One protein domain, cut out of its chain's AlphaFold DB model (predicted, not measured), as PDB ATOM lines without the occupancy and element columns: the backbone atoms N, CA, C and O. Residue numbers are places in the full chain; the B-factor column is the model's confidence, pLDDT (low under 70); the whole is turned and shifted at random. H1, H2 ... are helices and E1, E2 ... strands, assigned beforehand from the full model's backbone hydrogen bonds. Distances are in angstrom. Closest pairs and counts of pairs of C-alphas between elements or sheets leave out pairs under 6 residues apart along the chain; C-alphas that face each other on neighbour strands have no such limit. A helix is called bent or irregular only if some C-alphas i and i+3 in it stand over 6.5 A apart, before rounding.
ATOM      1  N   LEU A 371     283.200 333.445 181.247       75.56
ATOM      2  CA  LEU A 371     281.749 333.284 181.276       75.56
ATOM      3  C   LEU A 371     281.234 332.928 179.874       75.56
ATOM      4  O   LEU A 371     281.755 333.396 178.851       75.56
ATOM      5  N   ARG A 372     280.214 332.067 179.845       79.25
ATOM      6  CA  ARG A 372     279.569 331.549 178.635       79.25
ATOM      7  C   ARG A 372     278.072 331.436 178.828       79.25
ATOM      8  O   ARG A 372     277.622 330.890 179.835       79.25
ATOM      9  N   CYS A 373     277.332 331.855 177.816       81.81
ATOM     10  CA  CYS A 373     275.934 331.512 177.629       81.81
ATOM     11  C   CYS A 373     275.730 331.059 176.186       81.81
ATOM     12  O   CYS A 373     276.292 331.636 175.256       81.81
ATOM     13  N   ALA A 374     274.922 330.024 176.000       87.69
ATOM     14  CA  ALA A 374     274.446 329.593 174.696       87.69
ATOM     15  C   ALA A 374     272.934 329.403 174.796       87.69
ATOM     16  O   ALA A 374     272.446 328.833 175.768       87.69
ATOM     17  N   SER A 375     272.185 329.889 173.813       87.12
ATOM     18  CA  SER A 375     270.729 329.774 173.785       87.12
ATOM     19  C   SER A 375     270.177 329.830 172.362       87.12
ATOM     20  O   SER A 375     270.886 330.174 171.410       87.12
ATOM     21  N   CYS A 376     268.904 329.482 172.221       88.06
ATOM     22  CA  CYS A 376     268.094 329.830 171.063       88.06
ATOM     23  C   CYS A 376     267.034 330.846 171.502       88.06
ATOM     24  O   CYS A 376     266.190 330.515 172.329       88.06
ATOM     25  N   GLU A 377     267.067 332.058 170.950       91.12
ATOM     26  CA  GLU A 377     265.983 333.028 171.115       91.12
ATOM     27  C   GLU A 377     264.842 332.630 170.175       91.12
ATOM     28  O   GLU A 377     265.003 332.643 168.949       91.12
ATOM     29  N   VAL A 378     263.688 332.277 170.737       85.62
ATOM     30  CA  VAL A 378     262.473 331.974 169.976       85.62
ATOM     31  C   VAL A 378     261.571 333.198 170.011       85.62
ATOM     32  O   VAL A 378     261.054 333.564 171.069       85.62
ATOM     33  N   LEU A 379     261.350 333.819 168.853       87.25
ATOM     34  CA  LEU A 379     260.415 334.931 168.684       87.25
ATOM     35  C   LEU A 379     259.193 334.495 167.864       87.25
ATOM     36  O   LEU A 379     259.281 333.597 167.025       87.25
ATOM     37  N   LYS A 380     258.053 335.161 168.065       81.75
ATOM     38  CA  LYS A 380     256.833 334.974 167.266       81.75
ATOM     39  C   LYS A 380     256.249 336.307 166.819       81.75
ATOM     40  O   LYS A 380     255.944 337.157 167.650       81.75
ATOM     41  N   LYS A 381     256.023 336.476 165.517       79.44
ATOM     42  CA  LYS A 381     255.226 337.580 164.974       79.44
ATOM     43  C   LYS A 381     253.745 337.201 164.992       79.44
ATOM     44  O   LYS A 381     253.345 336.234 164.348       79.44
ATOM     45  N   ILE A 382     252.940 337.962 165.730       70.88
ATOM     46  CA  ILE A 382     251.489 337.779 165.852       70.88
ATOM     47  C   ILE A 382     250.827 339.072 165.368       70.88
ATOM     48  O   ILE A 382     250.871 340.110 166.029       70.88
ATOM     49  N   GLY A 383     250.265 339.026 164.158       75.94
ATOM     50  CA  GLY A 383     249.829 340.226 163.444       75.94
ATOM     51  C   GLY A 383     251.015 341.132 163.092       75.94
ATOM     52  O   GLY A 383     251.955 340.705 162.425       75.94
ATOM     53  N   GLU A 384     250.963 342.382 163.546       79.69
ATOM     54  CA  GLU A 384     251.993 343.416 163.324       79.69
ATOM     55  C   GLU A 384     252.909 343.613 164.555       79.69
ATOM     56  O   GLU A 384     253.772 344.487 164.561       79.69
ATOM     57  N   LYS A 385     252.755 342.767 165.586       84.44
ATOM     58  CA  LYS A 385     253.579 342.758 166.803       84.44
ATOM     59  C   LYS A 385     254.518 341.554 166.833       84.44
ATOM     60  O   LYS A 385     254.149 340.449 166.429       84.44
ATOM     61  N   LEU A 386     255.725 341.765 167.345       88.56
ATOM     62  CA  LEU A 386     256.759 340.753 167.542       88.56
ATOM     63  C   LEU A 386     256.911 340.449 169.034       88.56
ATOM     64  O   LEU A 386     257.113 341.361 169.835       88.56
ATOM     65  N   TYR A 387     256.872 339.167 169.382       83.25
ATOM     66  CA  TYR A 387     256.955 338.666 170.750       83.25
ATOM     67  C   TYR A 387     258.207 337.838 170.975       83.25
ATOM     68  O   TYR A 387     258.569 337.013 170.139       83.25
ATOM     69  N   PHE A 388     258.799 337.987 172.150       83.31
ATOM     70  CA  PHE A 388     259.666 336.987 172.753       83.31
ATOM     71  C   PHE A 388     258.802 335.825 173.247       83.31
ATOM     72  O   PHE A 388     257.794 336.050 173.919       83.31
ATOM     73  N   TRP A 389     259.166 334.589 172.908       78.44
ATOM     74  CA  TRP A 389     258.392 333.404 173.281       78.44
ATOM     75  C   TRP A 389     259.119 332.525 174.298       78.44
ATOM     76  O   TRP A 389     258.530 332.134 175.304       78.44
ATOM     77  N   SER A 390     260.390 332.206 174.052       76.50
ATOM     78  CA  SER A 390     261.215 331.432 174.982       76.50
ATOM     79  C   SER A 390     262.705 331.534 174.654       76.50
ATOM     80  O   SER A 390     263.080 331.813 173.518       76.50
ATOM     81  N   GLN A 391     263.538 331.246 175.656       79.25
ATOM     82  CA  GLN A 391     264.995 331.171 175.533       79.25
ATOM     83  C   GLN A 391     265.528 329.852 176.126       79.25
ATOM     84  O   GLN A 391     266.098 329.848 177.220       79.25
ATOM     85  N   PRO A 392     265.316 328.692 175.474       75.25
ATOM     86  CA  PRO A 392     266.043 327.473 175.826       75.25
ATOM     87  C   PRO A 392     267.557 327.708 175.686       75.25
ATOM     88  O   PRO A 392     268.036 328.111 174.623       75.25
ATOM     89  N   GLY A 393     268.307 327.468 176.762       76.50
ATOM     90  CA  GLY A 393     269.728 327.796 176.838       76.50
ATOM     91  C   GLY A 393     270.434 327.227 178.069       76.50
ATOM     92  O   GLY A 393     269.805 326.639 178.949       76.50
ATOM     93  N   TYR A 394     271.752 327.419 178.130       77.31
ATOM     94  CA  TYR A 394     272.577 327.209 179.318       77.31
ATOM     95  C   TYR A 394     273.481 328.422 179.565       77.31
ATOM     96  O   TYR A 394     273.957 329.061 178.624       77.31
ATOM     97  N   GLY A 395     273.752 328.705 180.841       65.50
ATOM     98  CA  GLY A 395     274.411 329.938 181.279       65.50
ATOM     99  C   GLY A 395     273.460 331.141 181.248       65.50
ATOM    100  O   GLY A 395     272.718 331.329 180.290       65.50
ATOM    101  N   TYR A 396     273.492 331.962 182.300       54.47
ATOM    102  CA  TYR A 396     272.653 333.158 182.429       54.47
ATOM    103  C   TYR A 396     273.515 334.398 182.708       54.47
ATOM    104  O   TYR A 396     273.803 334.727 183.860       54.47
ATOM    105  N   ALA A 397     273.916 335.098 181.648       50.25
ATOM    106  CA  ALA A 397     274.478 336.442 181.722       50.25
ATOM    107  C   ALA A 397     273.317 337.442 181.778       50.25
ATOM    108  O   ALA A 397     272.700 337.759 180.762       50.25
ATOM    109  N   VAL A 398     273.006 337.910 182.991       46.00
ATOM    110  CA  VAL A 398     271.806 338.713 183.306       46.00
ATOM    111  C   VAL A 398     271.673 339.970 182.435       46.00
ATOM    112  O   VAL A 398     270.556 340.371 182.118       46.00
ATOM    113  N   ASP A 399     272.794 340.555 182.008       54.56
ATOM    114  CA  ASP A 399     272.825 341.791 181.221       54.56
ATOM    115  C   ASP A 399     272.989 341.571 179.701       54.56
ATOM    116  O   ASP A 399     273.000 342.552 178.959       54.56
ATOM    117  N   GLY A 400     273.157 340.325 179.228       58.84
ATOM    118  CA  GLY A 400     273.574 340.008 177.851       58.84
ATOM    119  C   GLY A 400     272.459 339.702 176.840       58.84
ATOM    120  O   GLY A 400     272.666 339.881 175.640       58.84
ATOM    121  N   SER A 401     271.266 339.264 177.255       78.00
ATOM    122  CA  SER A 401     270.193 338.934 176.296       78.00
ATOM    123  C   SER A 401     269.412 340.183 175.863       78.00
ATOM    124  O   SER A 401     268.366 340.518 176.416       78.00
ATOM    125  N   LEU A 402     269.933 340.874 174.840       90.06
ATOM    126  CA  LEU A 402     269.390 342.141 174.324       90.06
ATOM    127  C   LEU A 402     267.894 342.069 173.965       90.06
ATOM    128  O   LEU A 402     267.151 343.016 174.227       90.06
ATOM    129  N   LEU A 403     267.449 340.960 173.365       91.31
ATOM    130  CA  LEU A 403     266.044 340.757 172.997       91.31
ATOM    131  C   LEU A 403     265.176 340.502 174.239       91.31
ATOM    132  O   LEU A 403     264.112 341.102 174.381       91.31
ATOM    133  N   TRP A 404     265.643 339.688 175.187       85.88
ATOM    134  CA  TRP A 404     264.931 339.461 176.446       85.88
ATOM    135  C   TRP A 404     264.754 340.755 177.257       85.88
ATOM    136  O   TRP A 404     263.661 341.000 177.773       85.88
ATOM    137  N   SER A 405     265.764 341.636 177.283       88.12
ATOM    138  CA  SER A 405     265.687 342.964 177.918       88.12
ATOM    139  C   SER A 405     264.577 343.861 177.351       88.12
ATOM    140  O   SER A 405     263.997 344.651 178.097       88.12
ATOM    141  N   MET A 406     264.219 343.707 176.071       90.56
ATOM    142  CA  MET A 406     263.076 344.406 175.462       90.56
ATOM    143  C   MET A 406     261.726 343.776 175.857       90.56
ATOM    144  O   MET A 406     260.732 344.482 175.991       90.56
ATOM    145  N   SER A 407     261.690 342.459 176.092       87.75
ATOM    146  CA  SER A 407     260.457 341.658 176.225       87.75
ATOM    147  C   SER A 407     259.623 341.885 177.495       87.75
ATOM    148  O   SER A 407     258.505 341.377 177.595       87.75
ATOM    149  N   PHE A 408     260.120 342.641 178.480       84.31
ATOM    150  CA  PHE A 408     259.484 342.773 179.800       84.31
ATOM    151  C   PHE A 408     258.052 343.355 179.761       84.31
ATOM    152  O   PHE A 408     257.288 343.176 180.711       84.31
ATOM    153  N   CYS A 409     257.651 344.029 178.677       83.50
ATOM    154  CA  CYS A 409     256.285 344.516 178.480       83.50
ATOM    155  C   CYS A 409     255.421 343.442 177.795       83.50
ATOM    156  O   CYS A 409     255.181 343.486 176.592       83.50
ATOM    157  N   GLU A 410     254.974 342.450 178.573       80.12
ATOM    158  CA  GLU A 410     254.063 341.373 178.124       80.12
ATOM    159  C   GLU A 410     254.585 340.586 176.898       80.12
ATOM    160  O   GLU A 410     253.827 340.167 176.025       80.12
ATOM    161  N   GLY A 411     255.906 340.390 176.832       80.00
ATOM    162  CA  GLY A 411     256.607 339.685 175.758       80.00
ATOM    163  C   GLY A 411     256.903 340.537 174.521       80.00
ATOM    164  O   GLY A 411     257.645 340.080 173.655       80.00
ATOM    165  N   ILE A 412     256.359 341.755 174.409       87.12
ATOM    166  CA  ILE A 412     256.475 342.593 173.206       87.12
ATOM    167  C   ILE A 412     257.926 343.061 173.021       87.12
ATOM    168  O   ILE A 412     258.475 343.755 173.870       87.12
ATOM    169  N   ILE A 413     258.514 342.717 171.874       90.69
ATOM    170  CA  ILE A 413     259.799 343.241 171.385       90.69
ATOM    171  C   ILE A 413     259.573 344.505 170.553       90.69
ATOM    172  O   ILE A 413     260.275 345.499 170.718       90.69
ATOM    173  N   LEU A 414     258.606 344.457 169.633       92.12
ATOM    174  CA  LEU A 414     258.319 345.527 168.681       92.12
ATOM    175  C   LEU A 414     256.838 345.499 168.292       92.12
ATOM    176  O   LEU A 414     256.251 344.427 168.144       92.12
ATOM    177  N   ASP A 415     256.253 346.675 168.083       90.38
ATOM    178  CA  ASP A 415     254.939 346.857 167.471       90.38
ATOM    179  C   ASP A 415     255.089 347.819 166.289       90.38
ATOM    180  O   ASP A 415     255.379 349.002 166.473       90.38
ATOM    181  N   GLU A 416     254.892 347.312 165.072       84.88
ATOM    182  CA  GLU A 416     255.068 348.068 163.826       84.88
ATOM    183  C   GLU A 416     254.029 349.199 163.653       84.88
ATOM    184  O   GLU A 416     254.150 350.013 162.736       84.88
ATOM    185  N   LYS A 417     253.018 349.290 164.536       89.50
ATOM    186  CA  LYS A 417     252.016 350.373 164.549       89.50
ATOM    187  C   LYS A 417     252.380 351.568 165.416       89.50
ATOM    188  O   LYS A 417     251.764 352.626 165.228       89.50
ATOM    189  N   MET A 418     253.303 351.409 166.366       93.50
ATOM    190  CA  MET A 418     253.661 352.490 167.283       93.50
ATOM    191  C   MET A 418     254.253 353.674 166.516       93.50
ATOM    192  O   MET A 418     255.026 353.521 165.572       93.50
ATOM    193  N   LYS A 419     253.918 354.880 166.964       95.00
ATOM    194  CA  LYS A 419     254.481 356.147 166.490       95.00
ATOM    195  C   LYS A 419     255.245 356.824 167.616       95.00
ATOM    196  O   LYS A 419     255.038 356.528 168.790       95.00
ATOM    197  N   VAL A 420     256.092 357.782 167.259       95.88
ATOM    198  CA  VAL A 420     256.811 358.618 168.227       95.88
ATOM    199  C   VAL A 420     255.825 359.277 169.202       95.88
ATOM    200  O   VAL A 420     254.965 360.058 168.796       95.88
ATOM    201  N   GLY A 421     255.973 358.956 170.488       94.38
ATOM    202  CA  GLY A 421     255.100 359.367 171.588       94.38
ATOM    203  C   GLY A 421     254.154 358.275 172.105       94.38
ATOM    204  O   GLY A 421     253.703 358.372 173.248       94.38
ATOM    205  N   ASP A 422     253.876 357.225 171.325       96.50
ATOM    206  CA  ASP A 422     252.997 356.131 171.753       96.50
ATOM    207  C   ASP A 422     253.638 355.318 172.887       96.50
ATOM    208  O   ASP A 422     254.856 355.122 172.946       96.50
ATOM    209  N   THR A 423     252.804 354.839 173.813       95.38
ATOM    210  CA  THR A 423     253.228 354.047 174.975       95.38
ATOM    211  C   THR A 423     252.263 352.897 175.231       95.38
ATOM    212  O   THR A 423     251.090 353.117 175.530       95.38
ATOM    213  N   ILE A 424     252.781 351.673 175.183       89.50
ATOM    214  CA  ILE A 424     252.110 350.468 175.672       89.50
ATOM    215  C   ILE A 424     252.363 350.355 177.182       89.50
ATOM    216  O   ILE A 424     253.457 350.645 177.665       89.50
ATOM    217  N   MET A 425     251.351 349.937 177.941       88.12
ATOM    218  CA  MET A 425     251.435 349.713 179.386       88.12
ATOM    219  C   MET A 425     250.905 348.321 179.713       88.12
ATOM    220  O   MET A 425     249.763 348.002 179.359       88.12
ATOM    221  N   SER A 426     251.714 347.530 180.422       82.44
ATOM    222  CA  SER A 426     251.352 346.169 180.817       82.44
ATOM    223  C   SER A 426     250.075 346.151 181.657       82.44
ATOM    224  O   SER A 426     249.708 347.139 182.303       82.44
ATOM    225  N   SER A 427     249.380 345.018 181.692       70.44
ATOM    226  CA  SER A 427     248.128 344.863 182.443       70.44
ATOM    227  C   SER A 427     248.272 345.128 183.948       70.44
ATOM    228  O   SER A 427     247.288 345.463 184.598       70.44
ATOM    229  N   GLY A 428     249.486 345.017 184.500       70.06
ATOM    230  CA  GLY A 428     249.789 345.365 185.892       70.06
ATOM    231  C   GLY A 428     250.073 346.853 186.149       70.06
ATOM    232  O   GLY A 428     250.196 347.234 187.305       70.06
ATOM    233  N   GLY A 429     250.222 347.692 185.116       79.75
ATOM    234  CA  GLY A 429     250.507 349.134 185.246       79.75
ATOM    235  C   GLY A 429     251.946 349.508 185.644       79.75
ATOM    236  O   GLY A 429     252.306 350.691 185.670       79.75
ATOM    237  N   GLU A 430     252.793 348.517 185.937       83.44
ATOM    238  CA  GLU A 430     254.146 348.736 186.467       83.44
ATOM    239  C   GLU A 430     255.281 348.604 185.438       83.44
ATOM    240  O   GLU A 430     256.441 348.843 185.782       83.44
ATOM    241  N   ILE A 431     254.954 348.269 184.183       87.06
ATOM    242  CA  ILE A 431     255.898 348.221 183.058       87.06
ATOM    243  C   ILE A 431     255.295 348.962 181.861       87.06
ATOM    244  O   ILE A 431     254.135 348.737 181.508       87.06
ATOM    245  N   THR A 432     256.077 349.832 181.224       91.75
ATOM    246  CA  THR A 432     255.676 350.614 180.043       91.75
ATOM    247  C   THR A 432     256.727 350.532 178.948       91.75
ATOM    248  O   THR A 432     257.907 350.685 179.251       91.75
ATOM    249  N   LEU A 433     256.303 350.366 177.694       94.50
ATOM    250  CA  LEU A 433     257.136 350.418 176.492       94.50
ATOM    251  C   LEU A 433     256.727 351.638 175.653       94.50
ATOM    252  O   LEU A 433     255.604 351.699 175.156       94.50
ATOM    253  N   THR A 434     257.630 352.603 175.503       96.12
ATOM    254  CA  THR A 434     257.404 353.888 174.822       96.12
ATOM    255  C   THR A 434     258.285 354.005 173.584       96.12
ATOM    256  O   THR A 434     259.498 353.830 173.676       96.12
ATOM    257  N   TYR A 435     257.716 354.393 172.442       96.88
ATOM    258  CA  TYR A 435     258.499 354.795 171.269       96.88
ATOM    259  C   TYR A 435     258.869 356.281 171.411       96.88
ATOM    260  O   TYR A 435     258.036 357.168 171.232       96.88
ATOM    261  N   ARG A 436     260.111 356.567 171.818       96.12
ATOM    262  CA  ARG A 436     260.549 357.896 172.284       96.12
ATOM    263  C   ARG A 436     260.828 358.889 171.159       96.12
ATOM    264  O   ARG A 436     260.474 360.055 171.294       96.12
ATOM    265  N   THR A 437     261.527 358.466 170.109       94.88
ATOM    266  CA  THR A 437     261.946 359.331 168.992       94.88
ATOM    267  C   THR A 437     262.324 358.492 167.777       94.88
ATOM    268  O   THR A 437     262.709 357.336 167.932       94.88
ATOM    269  N   ASP A 438     262.238 359.086 166.593       90.44
ATOM    270  CA  ASP A 438     262.604 358.494 165.307       90.44
ATOM    271  C   ASP A 438     263.398 359.547 164.531       90.44
ATOM    272  O   ASP A 438     262.845 360.584 164.156       90.44
ATOM    273  N   GLY A 439     264.720 359.373 164.446       91.00
ATOM    274  CA  GLY A 439     265.629 360.462 164.055       91.00
ATOM    275  C   GLY A 439     266.880 360.637 164.924       91.00
ATOM    276  O   GLY A 439     267.567 361.643 164.766       91.00
ATOM    277  N   ASP A 440     267.165 359.725 165.860       94.88
ATOM    278  CA  ASP A 440     268.381 359.807 166.683       94.88
ATOM    279  C   ASP A 440     269.622 359.329 165.896       94.88
ATOM    280  O   ASP A 440     269.492 358.701 164.841       94.88
ATOM    281  N   VAL A 441     270.827 359.622 166.386       95.69
ATOM    282  CA  VAL A 441     272.091 359.282 165.706       95.69
ATOM    283  C   VAL A 441     272.986 358.458 166.626       95.69
ATOM    284  O   VAL A 441     273.219 358.827 167.775       95.69
ATOM    285  N   CYS A 442     273.508 357.340 166.115       95.31
ATOM    286  CA  CYS A 442     274.319 356.402 166.882       95.31
ATOM    287  C   CYS A 442     275.646 356.085 166.176       95.31
ATOM    288  O   CYS A 442     275.669 355.447 165.124       95.31
ATOM    289  N   ASP A 443     276.762 356.473 166.794       96.50
ATOM    290  CA  ASP A 443     278.106 356.021 166.422       96.50
ATOM    291  C   ASP A 443     278.455 354.726 167.167       96.50
ATOM    292  O   ASP A 443     278.328 354.642 168.388       96.50
ATOM    293  N   THR A 444     278.916 353.706 166.443       96.62
ATOM    294  CA  THR A 444     279.317 352.405 167.010       96.62
ATOM    295  C   THR A 444     280.561 351.861 166.288       96.62
ATOM    296  O   THR A 444     280.896 352.343 165.203       96.62
ATOM    297  N   PRO A 445     281.232 350.810 166.800       96.38
ATOM    298  CA  PRO A 445     282.323 350.166 166.067       96.38
ATOM    299  C   PRO A 445     281.903 349.540 164.721       96.38
ATOM    300  O   PRO A 445     282.767 349.322 163.876       96.38
ATOM    301  N   ALA A 446     280.605 349.282 164.499       96.88
ATOM    302  CA  ALA A 446     280.073 348.813 163.217       96.88
ATOM    303  C   ALA A 446     279.828 349.932 162.182       96.88
ATOM    304  O   ALA A 446     279.664 349.629 160.999       96.88
ATOM    305  N   GLY A 447     279.777 351.204 162.595       96.69
ATOM    306  CA  GLY A 447     279.505 352.337 161.708       96.69
ATOM    307  C   GLY A 447     278.745 353.493 162.364       96.69
ATOM    308  O   GLY A 447     278.481 353.487 163.568       96.69
ATOM    309  N   HIS A 448     278.395 354.472 161.529       97.50
ATOM    310  CA  HIS A 448     277.560 355.626 161.860       97.50
ATOM    311  C   HIS A 448     276.127 355.370 161.380       97.50
ATOM    312  O   HIS A 448     275.928 355.074 160.199       97.50
ATOM    313  N   PHE A 449     275.147 355.485 162.274       97.56
ATOM    314  CA  PHE A 449     273.742 355.187 161.994       97.56
ATOM    315  C   PHE A 449     272.873 356.422 162.245       97.56
ATOM    316  O   PHE A 449     272.673 356.839 163.386       97.56
ATOM    317  N   GLU A 450     272.356 357.008 161.166       96.31
ATOM    318  CA  GLU A 450     271.366 358.089 161.207       96.31
ATOM    319  C   GLU A 450     269.938 357.525 161.288       96.31
ATOM    320  O   GLU A 450     269.688 356.384 160.902       96.31
ATOM    321  N   ASN A 451     268.982 358.360 161.708       94.56
ATOM    322  CA  ASN A 451     267.550 358.037 161.740       94.56
ATOM    323  C   ASN A 451     267.221 356.791 162.579       94.56
ATOM    324  O   ASN A 451     266.399 355.963 162.197       94.56
ATOM    325  N   CYS A 452     267.869 356.657 163.735       97.19
ATOM    326  CA  CYS A 452     267.570 355.590 164.678       97.19
ATOM    327  C   CYS A 452     266.204 355.823 165.344       97.19
ATOM    328  O   CYS A 452     265.932 356.909 165.876       97.19
ATOM    329  N   SER A 453     265.386 354.774 165.362       97.31
ATOM    330  CA  SER A 453     264.139 354.676 166.118       97.31
ATOM    331  C   SER A 453     264.455 354.198 167.536       97.31
ATOM    332  O   SER A 453     265.129 353.184 167.717       97.31
ATOM    333  N   VAL A 454     263.988 354.908 168.563       97.38
ATOM    334  CA  VAL A 454     264.407 354.666 169.953       97.38
ATOM    335  C   VAL A 454     263.229 354.258 170.824       97.38
ATOM    336  O   VAL A 454     262.318 355.050 171.066       97.38
ATOM    337  N   TYR A 455     263.284 353.036 171.339       96.94
ATOM    338  CA  TYR A 455     262.286 352.458 172.232       96.94
ATOM    339  C   TYR A 455     262.812 352.458 173.668       96.94
ATOM    340  O   TYR A 455     263.983 352.177 173.914       96.94
ATOM    341  N   VAL A 456     261.948 352.796 174.622       96.00
ATOM    342  CA  VAL A 456     262.278 352.876 176.046       96.00
ATOM    343  C   VAL A 456     261.280 352.041 176.828       96.00
ATOM    344  O   VAL A 456     260.097 352.376 176.889       96.00
ATOM    345  N   LEU A 457     261.765 350.968 177.440       93.62
ATOM    346  CA  LEU A 457     261.025 350.192 178.420       93.62
ATOM    347  C   LEU A 457     261.394 350.668 179.826       93.62
ATOM    348  O   LEU A 457     262.567 350.703 180.183       93.62
ATOM    349  N   PHE A 458     260.395 350.990 180.643       89.81
ATOM    350  CA  PHE A 458     260.563 351.301 182.064       89.81
ATOM    351  C   PHE A 458     259.818 350.271 182.914       89.81
ATOM    352  O   PHE A 458     258.702 349.879 182.572       89.81
ATOM    353  N   ASN A 459     260.425 349.832 184.015       82.88
ATOM    354  CA  ASN A 459     259.956 348.715 184.833       82.88
ATOM    355  C   ASN A 459     260.174 349.022 186.323       82.88
ATOM    356  O   ASN A 459     261.276 349.363 186.743       82.88
ATOM    357  N   LYS A 460     259.116 348.914 187.133       74.25
ATOM    358  CA  LYS A 460     259.171 349.210 188.579       74.25
ATOM    359  C   LYS A 460     259.234 347.962 189.471       74.25
ATOM    360  O   LYS A 460     259.318 348.109 190.687       74.25
ATOM    361  N   GLN A 461     259.124 346.756 188.906       64.50
ATOM    362  CA  GLN A 461     258.989 345.504 189.666       64.50
ATOM    363  C   GLN A 461     260.261 344.650 189.707       64.50
ATOM    364  O   GLN A 461     260.443 343.900 190.664       64.50
ATOM    365  N   THR A 462     261.123 344.719 188.687       61.16
ATOM    366  CA  THR A 462     262.283 343.814 188.559       61.16
ATOM    367  C   THR A 462     263.622 344.523 188.780       61.16
ATOM    368  O   THR A 462     263.670 345.737 188.956       61.16
ATOM    369  N   GLY A 463     264.725 343.763 188.782       63.97
ATOM    370  CA  GLY A 463     266.075 344.319 188.934       63.97
ATOM    371  C   GLY A 463     266.498 345.247 187.788       63.97
ATOM    372  O   GLY A 463     267.227 346.206 188.044       63.97
ATOM    373  N   LEU A 464     266.000 344.989 186.570       73.56
ATOM    374  CA  LEU A 464     266.095 345.876 185.411       73.56
ATOM    375  C   LEU A 464     265.000 346.944 185.527       73.56
ATOM    376  O   LEU A 464     263.812 346.613 185.507       73.56
ATOM    377  N   THR A 465     265.396 348.211 185.653       80.81
ATOM    378  CA  THR A 465     264.476 349.343 185.848       80.81
ATOM    379  C   THR A 465     264.243 350.163 184.581       80.81
ATOM    380  O   THR A 465     263.173 350.750 184.421       80.81
ATOM    381  N   CYS A 466     265.207 350.181 183.657       89.12
ATOM    382  CA  CYS A 466     265.071 350.809 182.343       89.12
ATOM    383  C   CYS A 466     265.845 350.019 181.277       89.12
ATOM    384  O   CYS A 466     266.974 349.604 181.531       89.12
ATOM    385  N   CYS A 467     265.267 349.856 180.089       93.19
ATOM    386  CA  CYS A 467     265.943 349.386 178.882       93.19
ATOM    387  C   CYS A 467     265.693 350.404 177.760       93.19
ATOM    388  O   CYS A 467     264.558 350.595 177.329       93.19
ATOM    389  N   GLU A 468     266.744 351.072 177.292       96.06
ATOM    390  CA  GLU A 468     266.689 351.988 176.147       96.06
ATOM    391  C   GLU A 468     267.332 351.305 174.939       96.06
ATOM    392  O   GLU A 468     268.501 350.944 175.007       96.06
ATOM    393  N   THR A 469     266.600 351.119 173.839       97.56
ATOM    394  CA  THR A 469     267.081 350.422 172.632       97.56
ATOM    395  C   THR A 469     266.965 351.316 171.401       97.56
ATOM    396  O   THR A 469     265.885 351.819 171.092       97.56
ATOM    397  N   TRP A 470     268.072 351.475 170.675       98.12
ATOM    398  CA  TRP A 470     268.156 352.148 169.380       98.12
ATOM    399  C   TRP A 470     268.118 351.095 168.269       98.12
ATOM    400  O   TRP A 470     268.992 350.226 168.200       98.12
ATOM    401  N   LEU A 471     267.116 351.193 167.398       97.50
ATOM    402  CA  LEU A 471     266.928 350.378 166.200       97.50
ATOM    403  C   LEU A 471     267.241 351.219 164.956       97.50
ATOM    404  O   LEU A 471     266.896 352.398 164.907       97.50
ATOM    405  N   CYS A 472     267.858 350.619 163.941       97.19
ATOM    406  CA  CYS A 472     268.085 351.243 162.637       97.19
ATOM    407  C   CYS A 472     267.525 350.335 161.527       97.19
ATOM    408  O   CYS A 472     267.708 349.113 161.560       97.19
ATOM    409  N   ASP A 473     266.802 350.925 160.573       95.38
ATOM    410  CA  ASP A 473     266.061 350.191 159.540       95.38
ATOM    411  C   ASP A 473     266.986 349.374 158.625       95.38
ATOM    412  O   ASP A 473     268.044 349.842 158.202       95.38
ATOM    413  N   GLY A 474     266.632 348.111 158.371       95.31
ATOM    414  CA  GLY A 474     267.474 347.168 157.627       95.31
ATOM    415  C   GLY A 474     268.749 346.718 158.363       95.31
ATOM    416  O   GLY A 474     269.466 345.848 157.857       95.31
ATOM    417  N   VAL A 475     269.021 347.243 159.564       97.19
ATOM    418  CA  VAL A 475     270.190 346.896 160.389       97.19
ATOM    419  C   VAL A 475     269.791 346.077 161.612       97.19
ATOM    420  O   VAL A 475     270.384 345.027 161.828       97.19
ATOM    421  N   GLY A 476     268.804 346.504 162.404       96.81
ATOM    422  CA  GLY A 476     268.494 345.902 163.710       96.81
ATOM    423  C   GLY A 476     268.857 346.811 164.889       96.81
ATOM    424  O   GLY A 476     268.911 348.034 164.748       96.81
ATOM    425  N   ILE A 477     269.133 346.219 166.058       97.56
ATOM    426  CA  ILE A 477     269.645 346.962 167.222       97.56
ATOM    427  C   ILE A 477     271.047 347.490 166.899       97.56
ATOM    428  O   ILE A 477     271.937 346.724 166.537       97.56
ATOM    429  N   VAL A 478     271.261 348.795 167.073       98.00
ATOM    430  CA  VAL A 478     272.596 349.417 166.983       98.00
ATOM    431  C   VAL A 478     273.188 349.700 168.364       98.00
ATOM    432  O   VAL A 478     274.406 349.637 168.540       98.00
ATOM    433  N   ARG A 479     272.337 349.951 169.368       97.50
ATOM    434  CA  ARG A 479     272.732 350.257 170.750       97.50
ATOM    435  C   ARG A 479     271.618 349.906 171.735       97.50
ATOM    436  O   ARG A 479     270.446 350.119 171.431       97.50
ATOM    437  N   GLN A 480     271.977 349.428 172.924       96.44
ATOM    438  CA  GLN A 480     271.048 349.226 174.039       96.44
ATOM    439  C   GLN A 480     271.691 349.643 175.371       96.44
ATOM    440  O   GLN A 480     272.858 349.344 175.608       96.44
ATOM    441  N   ILE A 481     270.935 350.305 176.250       93.81
ATOM    442  CA  ILE A 481     271.328 350.593 177.636       93.81
ATOM    443  C   ILE A 481     270.364 349.874 178.580       93.81
ATOM    444  O   ILE A 481     269.176 350.195 178.607       93.81
ATOM    445  N   ASN A 482     270.887 348.966 179.399       90.38
ATOM    446  CA  ASN A 482     270.154 348.268 180.450       90.38
ATOM    447  C   ASN A 482     270.548 348.855 181.811       90.38
ATOM    448  O   ASN A 482     271.708 348.791 182.216       90.38
ATOM    449  N   THR A 483     269.591 349.468 182.510       88.06
ATOM    450  CA  THR A 483     269.797 350.094 183.824       88.06
ATOM    451  C   THR A 483     269.216 349.218 184.924       88.06
ATOM    452  O   THR A 483     268.011 348.970 184.946       88.06
ATOM    453  N   SER A 484     270.063 348.809 185.868       81.75
ATOM    454  CA  SER A 484     269.731 347.888 186.955       81.75
ATOM    455  C   SER A 484     270.293 348.400 188.283       81.75
ATOM    456  O   SER A 484     271.491 348.649 188.413       81.75
ATOM    457  N   SER A 485     269.437 348.582 189.294       74.25
ATOM    458  CA  SER A 485     269.811 349.109 190.629       74.25
ATOM    459  C   SER A 485     270.646 350.413 190.636       74.25
ATOM    460  O   SER A 485     271.392 350.668 191.578       74.25
ATOM    461  N   GLY A 486     270.528 351.250 189.598       70.50
ATOM    462  CA  GLY A 486     271.281 352.507 189.453       70.50
ATOM    463  C   GLY A 486     272.619 352.393 188.707       70.50
ATOM    464  O   GLY A 486     273.227 353.421 188.422       70.50
ATOM    465  N   ASN A 487     273.049 351.183 188.341       79.00
ATOM    466  CA  ASN A 487     274.133 350.961 187.384       79.00
ATOM    467  C   ASN A 487     273.550 350.832 185.970       79.00
ATOM    468  O   ASN A 487     272.457 350.293 185.811       79.00
ATOM    469  N   ALA A 488     274.281 351.279 184.949       84.69
ATOM    470  CA  ALA A 488     273.908 351.107 183.546       84.69
ATOM    471  C   ALA A 488     274.961 350.264 182.813       84.69
ATOM    472  O   ALA A 488     276.151 350.574 182.869       84.69
ATOM    473  N   CYS A 489     274.513 349.218 182.121       85.94
ATOM    474  CA  CYS A 489     275.303 348.456 181.163       85.94
ATOM    475  C   CYS A 489     274.904 348.895 179.749       85.94
ATOM    476  O   CYS A 489     273.720 348.890 179.412       85.94
ATOM    477  N   GLU A 490     275.873 349.301 178.932       91.88
ATOM    478  CA  GLU A 490     275.641 349.761 177.562       91.88
ATOM    479  C   GLU A 490     276.281 348.799 176.561       91.88
ATOM    480  O   GLU A 490     277.490 348.563 176.611       91.88
ATOM    481  N   TRP A 491     275.473 348.297 175.632       93.12
ATOM    482  CA  TRP A 491     275.861 347.450 174.510       93.12
ATOM    483  C   TRP A 491     275.796 348.233 173.201       93.12
ATOM    484  O   TRP A 491     274.827 348.948 172.944       93.12
ATOM    485  N   VAL A 492     276.799 348.053 172.341       95.81
ATOM    486  CA  VAL A 492     276.869 348.658 171.002       95.81
ATOM    487  C   VAL A 492     277.181 347.610 169.939       95.81
ATOM    488  O   VAL A 492     277.921 346.649 170.175       95.81
ATOM    489  N   LEU A 493     276.610 347.794 168.751       97.50
ATOM    490  CA  LEU A 493     276.829 346.927 167.599       97.50
ATOM    491  C   LEU A 493     278.276 347.064 167.101       97.50
ATOM    492  O   LEU A 493     278.739 348.145 166.752       97.50
ATOM    493  N   SER A 494     279.007 345.951 167.073       96.31
ATOM    494  CA  SER A 494     280.422 345.899 166.671       96.31
ATOM    495  C   SER A 494     280.636 345.361 165.257       96.31
ATOM    496  O   SER A 494     281.605 345.731 164.600       96.31
ATOM    497  N   ALA A 495     279.728 344.507 164.782       97.44
ATOM    498  CA  ALA A 495     279.645 344.045 163.402       97.44
ATOM    499  C   ALA A 495     278.236 343.501 163.127       97.44
ATOM    500  O   ALA A 495     277.582 342.984 164.034       97.44
ATOM    501  N   TYR A 496     277.793 343.559 161.874       97.81
ATOM    502  CA  TYR A 496     276.557 342.924 161.420       97.81
ATOM    503  C   TYR A 496     276.693 342.414 159.985       97.81
ATOM    504  O   TYR A 496     277.588 342.816 159.240       97.81
ATOM    505  N   GLN A 497     275.782 341.524 159.617       97.44
ATOM    506  CA  GLN A 497     275.512 341.094 158.258       97.44
ATOM    507  C   GLN A 497     273.994 340.977 158.133       97.44
ATOM    508  O   GLN A 497     273.392 340.108 158.758       97.44
ATOM    509  N   THR A 498     273.382 341.847 157.337       95.12
ATOM    510  CA  THR A 498     271.956 341.789 157.001       95.12
ATOM    511  C   THR A 498     271.773 341.872 155.490       95.12
ATOM    512  O   THR A 498     272.627 342.385 154.766       95.12
ATOM    513  N   ASP A 499     270.650 341.354 155.004       89.50
ATOM    514  CA  ASP A 499     270.149 341.561 153.642       89.50
ATOM    515  C   ASP A 499     269.507 342.948 153.438       89.50
ATOM    516  O   ASP A 499     269.242 343.349 152.305       89.50
ATOM    517  N   GLY A 500     269.262 343.679 154.531       85.31
ATOM    518  CA  GLY A 500     268.606 344.983 154.536       85.31
ATOM    519  C   GLY A 500     267.080 344.923 154.442       85.31
ATOM    520  O   GLY A 500     266.469 345.957 154.185       85.31
ATOM    521  N   THR A 501     266.444 343.753 154.618       84.00
ATOM    522  CA  THR A 501     264.983 343.608 154.471       84.00
ATOM    523  C   THR A 501     264.308 343.107 155.749       84.00
ATOM    524  O   THR A 501     264.877 342.341 156.520       84.00
ATOM    525  N   GLY A 502     263.074 343.563 156.001       77.75
ATOM    526  CA  GLY A 502     262.324 343.241 157.224       77.75
ATOM    527  C   GLY A 502     262.198 344.383 158.242       77.75
ATOM    528  O   GLY A 502     261.705 344.153 159.341       77.75
ATOM    529  N   GLY A 503     262.588 345.609 157.883       90.00
ATOM    530  CA  GLY A 503     262.368 346.802 158.702       90.00
ATOM    531  C   GLY A 503     263.382 346.969 159.841       90.00
ATOM    532  O   GLY A 503     264.542 346.568 159.718       90.00
ATOM    533  N   LEU A 504     262.929 347.515 160.976       91.81
ATOM    534  CA  LEU A 504     263.742 347.785 162.174       91.81
ATOM    535  C   LEU A 504     264.397 346.546 162.813       91.81
ATOM    536  O   LEU A 504     265.325 346.703 163.604       91.81
ATOM    537  N   LEU A 505     263.924 345.332 162.512       93.44
ATOM    538  CA  LEU A 505     264.499 344.068 162.982       93.44
ATOM    539  C   LEU A 505     264.496 343.032 161.832       93.44
ATOM    540  O   LEU A 505     263.533 342.278 161.673       93.44
ATOM    541  N   PRO A 506     265.549 342.999 160.993       93.38
ATOM    542  CA  PRO A 506     265.562 342.221 159.754       93.38
ATOM    543  C   PRO A 506     265.910 340.741 160.000       93.38
ATOM    544  O   PRO A 506     267.081 340.367 160.088       93.38
ATOM    545  N   PHE A 507     264.901 339.868 160.094       92.88
ATOM    546  CA  PHE A 507     265.068 338.437 160.411       92.88
ATOM    547  C   PHE A 507     265.145 337.494 159.189       92.88
ATOM    548  O   PHE A 507     264.519 336.430 159.180       92.88
ATOM    549  N   ALA A 508     265.908 337.842 158.148       93.75
ATOM    550  CA  ALA A 508     266.228 336.883 157.086       93.75
ATOM    551  C   ALA A 508     267.214 335.807 157.591       93.75
ATOM    552  O   ALA A 508     268.085 336.085 158.417       93.75
ATOM    553  N   VAL A 509     267.090 334.565 157.111       95.00
ATOM    554  CA  VAL A 509     267.952 333.449 157.550       95.00
ATOM    555  C   VAL A 509     269.412 333.715 157.172       95.00
ATOM    556  O   VAL A 509     269.721 333.985 156.014       95.00
ATOM    557  N   GLY A 510     270.312 333.613 158.153       94.25
ATOM    558  CA  GLY A 510     271.721 333.986 158.015       94.25
ATOM    559  C   GLY A 510     272.040 335.451 158.337       94.25
ATOM    560  O   GLY A 510     273.224 335.790 158.373       94.25
ATOM    561  N   ASN A 511     271.046 336.306 158.622       97.00
ATOM    562  CA  ASN A 511     271.316 337.626 159.198       97.00
ATOM    563  C   ASN A 511     271.950 337.463 160.591       97.00
ATOM    564  O   ASN A 511     271.574 336.574 161.362       97.00
ATOM    565  N   ARG A 512     272.956 338.288 160.892       97.31
ATOM    566  CA  ARG A 512     273.873 338.097 162.019       97.31
ATOM    567  C   ARG A 512     274.310 339.422 162.624       97.31
ATOM    568  O   ARG A 512     274.619 340.365 161.900       97.31
ATOM    569  N   TRP A 513     274.450 339.451 163.942       97.69
ATOM    570  CA  TRP A 513     274.897 340.611 164.711       97.69
ATOM    571  C   TRP A 513     275.948 340.195 165.732       97.69
ATOM    572  O   TRP A 513     275.887 339.092 166.277       97.69
ATOM    573  N   LYS A 514     276.894 341.090 166.013       96.06
ATOM    574  CA  LYS A 514     277.828 340.977 167.133       96.06
ATOM    575  C   LYS A 514     277.841 342.277 167.930       96.06
ATOM    576  O   LYS A 514     278.234 343.316 167.398       96.06
ATOM    577  N   TYR A 515     277.533 342.197 169.214       94.50
ATOM    578  CA  TYR A 515     277.573 343.291 170.177       94.50
ATOM    579  C   TYR A 515     278.799 343.189 171.090       94.50
ATOM    580  O   TYR A 515     279.368 342.111 171.290       94.50
ATOM    581  N   VAL A 516     279.198 344.334 171.641       91.56
ATOM    582  CA  VAL A 516     280.198 344.459 172.713       91.56
ATOM    583  C   VAL A 516     279.732 345.512 173.725       91.56
ATOM    584  O   VAL A 516     278.974 346.410 173.343       91.56
ATOM    585  N   PRO A 517     280.190 345.469 174.987       89.56
ATOM    586  CA  PRO A 517     279.989 346.574 175.915       89.56
ATOM    587  C   PRO A 517     280.680 347.843 175.397       89.56
ATOM    588  O   PRO A 517     281.794 347.766 174.878       89.56
ATOM    589  N   ALA A 518     280.071 349.016 175.576       88.56
ATOM    590  CA  ALA A 518     280.654 350.297 175.159       88.56
ATOM    591  C   ALA A 518     281.868 350.716 176.017       88.56
ATOM    592  O   ALA A 518     282.767 351.406 175.538       88.56
ATOM    593  N   ALA A 519     281.921 350.270 177.277       82.25
ATOM    594  CA  ALA A 519     282.999 350.556 178.227       82.25
ATOM    595  C   ALA A 519     283.527 349.267 178.904       82.25
ATOM    596  O   ALA A 519     283.441 349.130 180.129       82.25
ATOM    597  N   PRO A 520     284.081 348.300 178.143       71.38
ATOM    598  CA  PRO A 520     284.384 346.959 178.654       71.38
ATOM    599  C   PRO A 520     285.444 346.988 179.763       71.38
ATOM    600  O   PRO A 520     285.361 346.233 180.730       71.38
ATOM    601  N   GLU A 521     286.401 347.917 179.686       68.06
ATOM    602  CA  GLU A 521     287.452 348.057 180.694       68.06
ATOM    603  C   GLU A 521     286.915 348.475 182.068       68.06
ATOM    604  O   GLU A 521     287.435 348.016 183.085       68.06
ATOM    605  N   ALA A 522     285.863 349.302 182.107       61.06
ATOM    606  CA  ALA A 522     285.226 349.744 183.348       61.06
ATOM    607  C   ALA A 522     284.433 348.614 184.027       61.06
ATOM    608  O   ALA A 522     284.329 348.587 185.251       61.06
ATOM    609  N   ALA A 523     283.939 347.650 183.243       61.75
ATOM    610  CA  ALA A 523     283.299 346.428 183.728       61.75
ATOM    611  C   ALA A 523     284.305 345.323 184.131       61.75
ATOM    612  O   ALA A 523     283.899 344.234 184.528       61.75
ATOM    613  N   GLY A 524     285.619 345.561 184.007       65.06
ATOM    614  CA  GLY A 524     286.647 344.537 184.239       65.06
ATOM    615  C   GLY A 524     286.708 343.449 183.157       65.06
ATOM    616  O   GLY A 524     287.382 342.434 183.340       65.06
ATOM    617  N   ILE A 525     286.033 343.652 182.025       67.75
ATOM    618  CA  ILE A 525     285.977 342.716 180.899       67.75
ATOM    619  C   ILE A 525     287.226 342.908 180.029       67.75
ATOM    620  O   ILE A 525     287.630 344.031 179.722       67.75
ATOM    621  N   GLY A 526     287.880 341.801 179.672       66.69
ATOM    622  CA  GLY A 526     289.060 341.764 178.807       66.69
ATOM    623  C   GLY A 526     288.679 341.598 177.343       66.69
ATOM    624  O   GLY A 526     289.060 342.414 176.511       66.69
ATOM    625  N   GLU A 527     287.864 340.583 177.059       75.62
ATOM    626  CA  GLU A 527     287.241 340.361 175.754       75.62
ATOM    627  C   GLU A 527     285.757 340.050 175.952       75.62
ATOM    628  O   GLU A 527     285.381 339.393 176.925       75.62
ATOM    629  N   CYS A 528     284.912 340.489 175.021       82.00
ATOM    630  CA  CYS A 528     283.521 340.062 174.953       82.00
ATOM    631  C   CYS A 528     283.093 339.845 173.500       82.00
ATOM    632  O   CYS A 528     283.447 340.624 172.610       82.00
ATOM    633  N   GLU A 529     282.321 338.787 173.275       84.50
ATOM    634  CA  GLU A 529     281.539 338.592 172.063       84.50
ATOM    635  C   GLU A 529     280.130 338.147 172.428       84.50
ATOM    636  O   GLU A 529     279.938 337.040 172.919       84.50
ATOM    637  N   ASN A 530     279.155 338.991 172.118       91.31
ATOM    638  CA  ASN A 530     277.742 338.666 172.210       91.31
ATOM    639  C   ASN A 530     277.195 338.600 170.777       91.31
ATOM    640  O   ASN A 530     277.322 339.568 170.028       91.31
ATOM    641  N   ILE A 531     276.707 337.439 170.342       94.12
ATOM    642  CA  ILE A 531     276.428 337.121 168.935       94.12
ATOM    643  C   ILE A 531     275.025 336.544 168.791       94.12
ATOM    644  O   ILE A 531     274.709 335.537 169.418       94.12
ATOM    645  N   PHE A 532     274.246 337.110 167.869       95.81
ATOM    646  CA  PHE A 532     272.951 336.587 167.426       95.81
ATOM    647  C   PHE A 532     273.025 336.230 165.936       95.81
ATOM    648  O   PHE A 532     273.596 336.986 165.149       95.81
ATOM    649  N   GLU A 533     272.431 335.110 165.524       96.81
ATOM    650  CA  GLU A 533     272.361 334.693 164.116       96.81
ATOM    651  C   GLU A 533     271.026 333.997 163.817       96.81
ATOM    652  O   GLU A 533     270.671 333.033 164.496       96.81
ATOM    653  N   VAL A 534     270.287 334.455 162.801       96.56
ATOM    654  CA  VAL A 534     269.000 333.856 162.410       96.56
ATOM    655  C   VAL A 534     269.231 332.484 161.783       96.56
ATOM    656  O   VAL A 534     269.935 332.347 160.781       96.56
ATOM    657  N   THR A 535     268.598 331.466 162.356       96.19
ATOM    658  CA  THR A 535     268.690 330.066 161.913       96.19
ATOM    659  C   THR A 535     267.463 329.609 161.133       96.19
ATOM    660  O   THR A 535     267.621 328.915 160.131       96.19
ATOM    661  N   ALA A 536     266.273 330.073 161.518       93.75
ATOM    662  CA  ALA A 536     265.021 329.844 160.803       93.75
ATOM    663  C   ALA A 536     264.049 331.020 160.975       93.75
ATOM    664  O   ALA A 536     264.143 331.784 161.939       93.75
ATOM    665  N   CYS A 537     263.125 331.153 160.023       90.62
ATOM    666  CA  CYS A 537     262.102 332.195 159.966       90.62
ATOM    667  C   CYS A 537     260.894 331.639 159.189       90.62
ATOM    668  O   CYS A 537     260.762 331.843 157.983       90.62
ATOM    669  N   ASP A 538     260.054 330.863 159.877       81.12
ATOM    670  CA  ASP A 538     259.012 330.014 159.291       81.12
ATOM    671  C   ASP A 538     257.636 330.344 159.888       81.12
ATOM    672  O   ASP A 538     257.437 330.268 161.100       81.12
ATOM    673  N   ASN A 539     256.658 330.690 159.042       65.75
ATOM    674  CA  ASN A 539     255.256 330.945 159.427       65.75
ATOM    675  C   ASN A 539     255.071 331.894 160.638       65.75
ATOM    676  O   ASN A 539     254.152 331.728 161.437       65.75
ATOM    677  N   GLY A 540     255.948 332.894 160.771       71.69
ATOM    678  CA  GLY A 540     255.935 333.863 161.872       71.69
ATOM    679  C   GLY A 540     256.731 333.445 163.114       71.69
ATOM    680  O   GLY A 540     256.885 334.269 164.010       71.69
ATOM    681  N   SER A 541     257.277 332.228 163.174       82.19
ATOM    682  CA  SER A 541     258.246 331.808 164.193       82.19
ATOM    683  C   SER A 541     259.670 332.095 163.714       82.19
ATOM    684  O   SER A 541     260.041 331.708 162.608       82.19
ATOM    685  N   ILE A 542     260.482 332.744 164.546       92.19
ATOM    686  CA  ILE A 542     261.871 333.113 164.240       92.19
ATOM    687  C   ILE A 542     262.773 332.496 165.309       92.19
ATOM    688  O   ILE A 542     262.496 332.642 166.498       92.19
ATOM    689  N   LEU A 543     263.840 331.814 164.893       93.44
ATOM    690  CA  LEU A 543     264.826 331.204 165.790       93.44
ATOM    691  C   LEU A 543     266.196 331.847 165.564       93.44
ATOM    692  O   LEU A 543     266.755 331.740 164.466       93.44
ATOM    693  N   LEU A 544     266.769 332.456 166.602       95.38
ATOM    694  CA  LEU A 544     268.139 332.974 166.578       95.38
ATOM    695  C   LEU A 544     269.043 332.149 167.493       95.38
ATOM    696  O   LEU A 544     268.762 332.015 168.679       95.38
ATOM    697  N   SER A 545     270.177 331.666 166.986       95.44
ATOM    698  CA  SER A 545     271.243 331.167 167.858       95.44
ATOM    699  C   SER A 545     271.924 332.355 168.537       95.44
ATOM    700  O   SER A 545     272.470 333.207 167.831       95.44
ATOM    701  N   HIS A 546     271.906 332.400 169.869       93.38
ATOM    702  CA  HIS A 546     272.525 333.447 170.684       93.38
ATOM    703  C   HIS A 546     273.656 332.859 171.538       93.38
ATOM    704  O   HIS A 546     273.440 331.945 172.334       93.38
ATOM    705  N   MET A 547     274.868 333.385 171.357       92.50
ATOM    706  CA  MET A 547     276.069 333.045 172.120       92.50
ATOM    707  C   MET A 547     276.612 334.308 172.789       92.50
ATOM    708  O   MET A 547     276.911 335.273 172.088       92.50
ATOM    709  N   ASP A 548     276.770 334.287 174.110       88.31
ATOM    710  CA  ASP A 548     277.468 335.332 174.862       88.31
ATOM    711  C   ASP A 548     278.728 334.757 175.519       88.31
ATOM    712  O   ASP A 548     278.724 333.691 176.145       88.31
ATOM    713  N   ALA A 549     279.832 335.469 175.345       85.12
ATOM    714  CA  ALA A 549     281.152 335.108 175.813       85.12
ATOM    715  C   ALA A 549     281.807 336.329 176.452       85.12
ATOM    716  O   ALA A 549     282.075 337.315 175.768       85.12
ATOM    717  N   MET A 550     282.158 336.232 177.736       82.38
ATOM    718  CA  MET A 550     282.949 337.255 178.426       82.38
ATOM    719  C   MET A 550     284.204 336.631 179.030       82.38
ATOM    720  O   MET A 550     284.136 335.684 179.812       82.38
ATOM    721  N   VAL A 551     285.365 337.173 178.680       77.75
ATOM    722  CA  VAL A 551     286.655 336.849 179.292       77.75
ATOM    723  C   VAL A 551     286.972 337.979 180.260       77.75
ATOM    724  O   VAL A 551     287.222 339.107 179.832       77.75
ATOM    725  N   LEU A 552     286.937 337.713 181.565       74.31
ATOM    726  CA  LEU A 552     287.241 338.734 182.568       74.31
ATOM    727  C   LEU A 552     288.756 338.978 182.625       74.31
ATOM    728  O   LEU A 552     289.558 338.050 182.473       74.31
ATOM    729  N   LYS A 553     289.162 340.230 182.862       69.75
ATOM    730  CA  LYS A 553     290.565 340.554 183.148       69.75
ATOM    731  C   LYS A 553     290.955 339.941 184.490       69.75
ATOM    732  O   LYS A 553     290.160 339.920 185.433       69.75
TER     733      LYS A 553
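This is residues 371 to 553 of the 557 residues of a protein of Clostridium sp. CAG:448 (UniProt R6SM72). One sheet of twelve antiparallel strands curls like part of a barrel round the short helix H1, leaving a gap between its edge strands E3 and E4. The hairpin of E5 and E6 bends sharply, and its turn end folds back over the outside of E8 and E9. The printed part has 183 residues, with E1 and E2, then H1, then E3 to E12 along it; the class is mostly strand. The sheet's order is E3 - E2 - E1 - E12 - E11 - E10 - E9 - E8 - E7 - E6 - E5 - E4. The whole is compact, with a radius of gyration of the C-alphas of 15.3 A and spans of 43 by 36 by 34 A.

E1, residues 371 to 382, begins at C-alpha (281.749, 333.284, 181.276) and is 34.3 A long. E2 has residues 385 to 390, H1 residues 402 to 406, E3 residues 412 to 415 and E4 residues 423 to 425. E5, residues 431 to 444, is 28.7 A long and E6, residues 447 to 459, 30.5 A. E7 has residues 464 to 472, E8 residues 476 to 484, E9 residues 487 to 497, at 30.8 A, and E10 residues 512 to 517. E11, residues 525 to 538, is 36.8 A long; E12, residues 541 to 552, is 35.0 A long and ends at C-alpha (287.241, 338.734, 182.568).

The sheet is twisted, and the way across it turns by 234 degrees. E1 and E12 are antiparallel at 158 degrees, with N 373 and O 548 2.8 A apart, within hydrogen-bond range. E3 and E2 are antiparallel at 166 degrees, with N 386 and O 414 at 2.8 A. E4 to E12 form a meander, each strand the antiparallel neighbour of the one before. E5 bends by 90 degrees at residue 439 and E6 by 84 degrees at residue 450; in this hairpin N 434 and O 456 are 2.8 A apart. It is a folded sheet, bent back on itself: E3, E2, E1, E12, E11, E10, E9, E8 and E7 face E5 and E4, with E6 as the hinge. The closest C-alphas of E5 and E9, Thr 444 and Val 492, are 6.0 A apart. H1 stands at the sheet's level, at a height of 2.2 A; its closest C-alphas to E3 are Met 406 and Ile 413, 5.4 A, and to E7 Ser 405 and Cys 467, 6.5 A. In H1, 0 of 1 O i to N i+4 pairs and 1 of 2 O i to N i+3 pairs are within range. E3 and E4 are apart.

The C-alphas farthest apart, Gly 383 and Lys 553, are 45.3 A from each other. The printed part has no cut. The long links are E2 to H1 and E9 to E10. The mean pLDDT of the printed part is 86.5, with values under 70 at residues 395 to 400, 461 to 463, 521 to 526, 539 and 553.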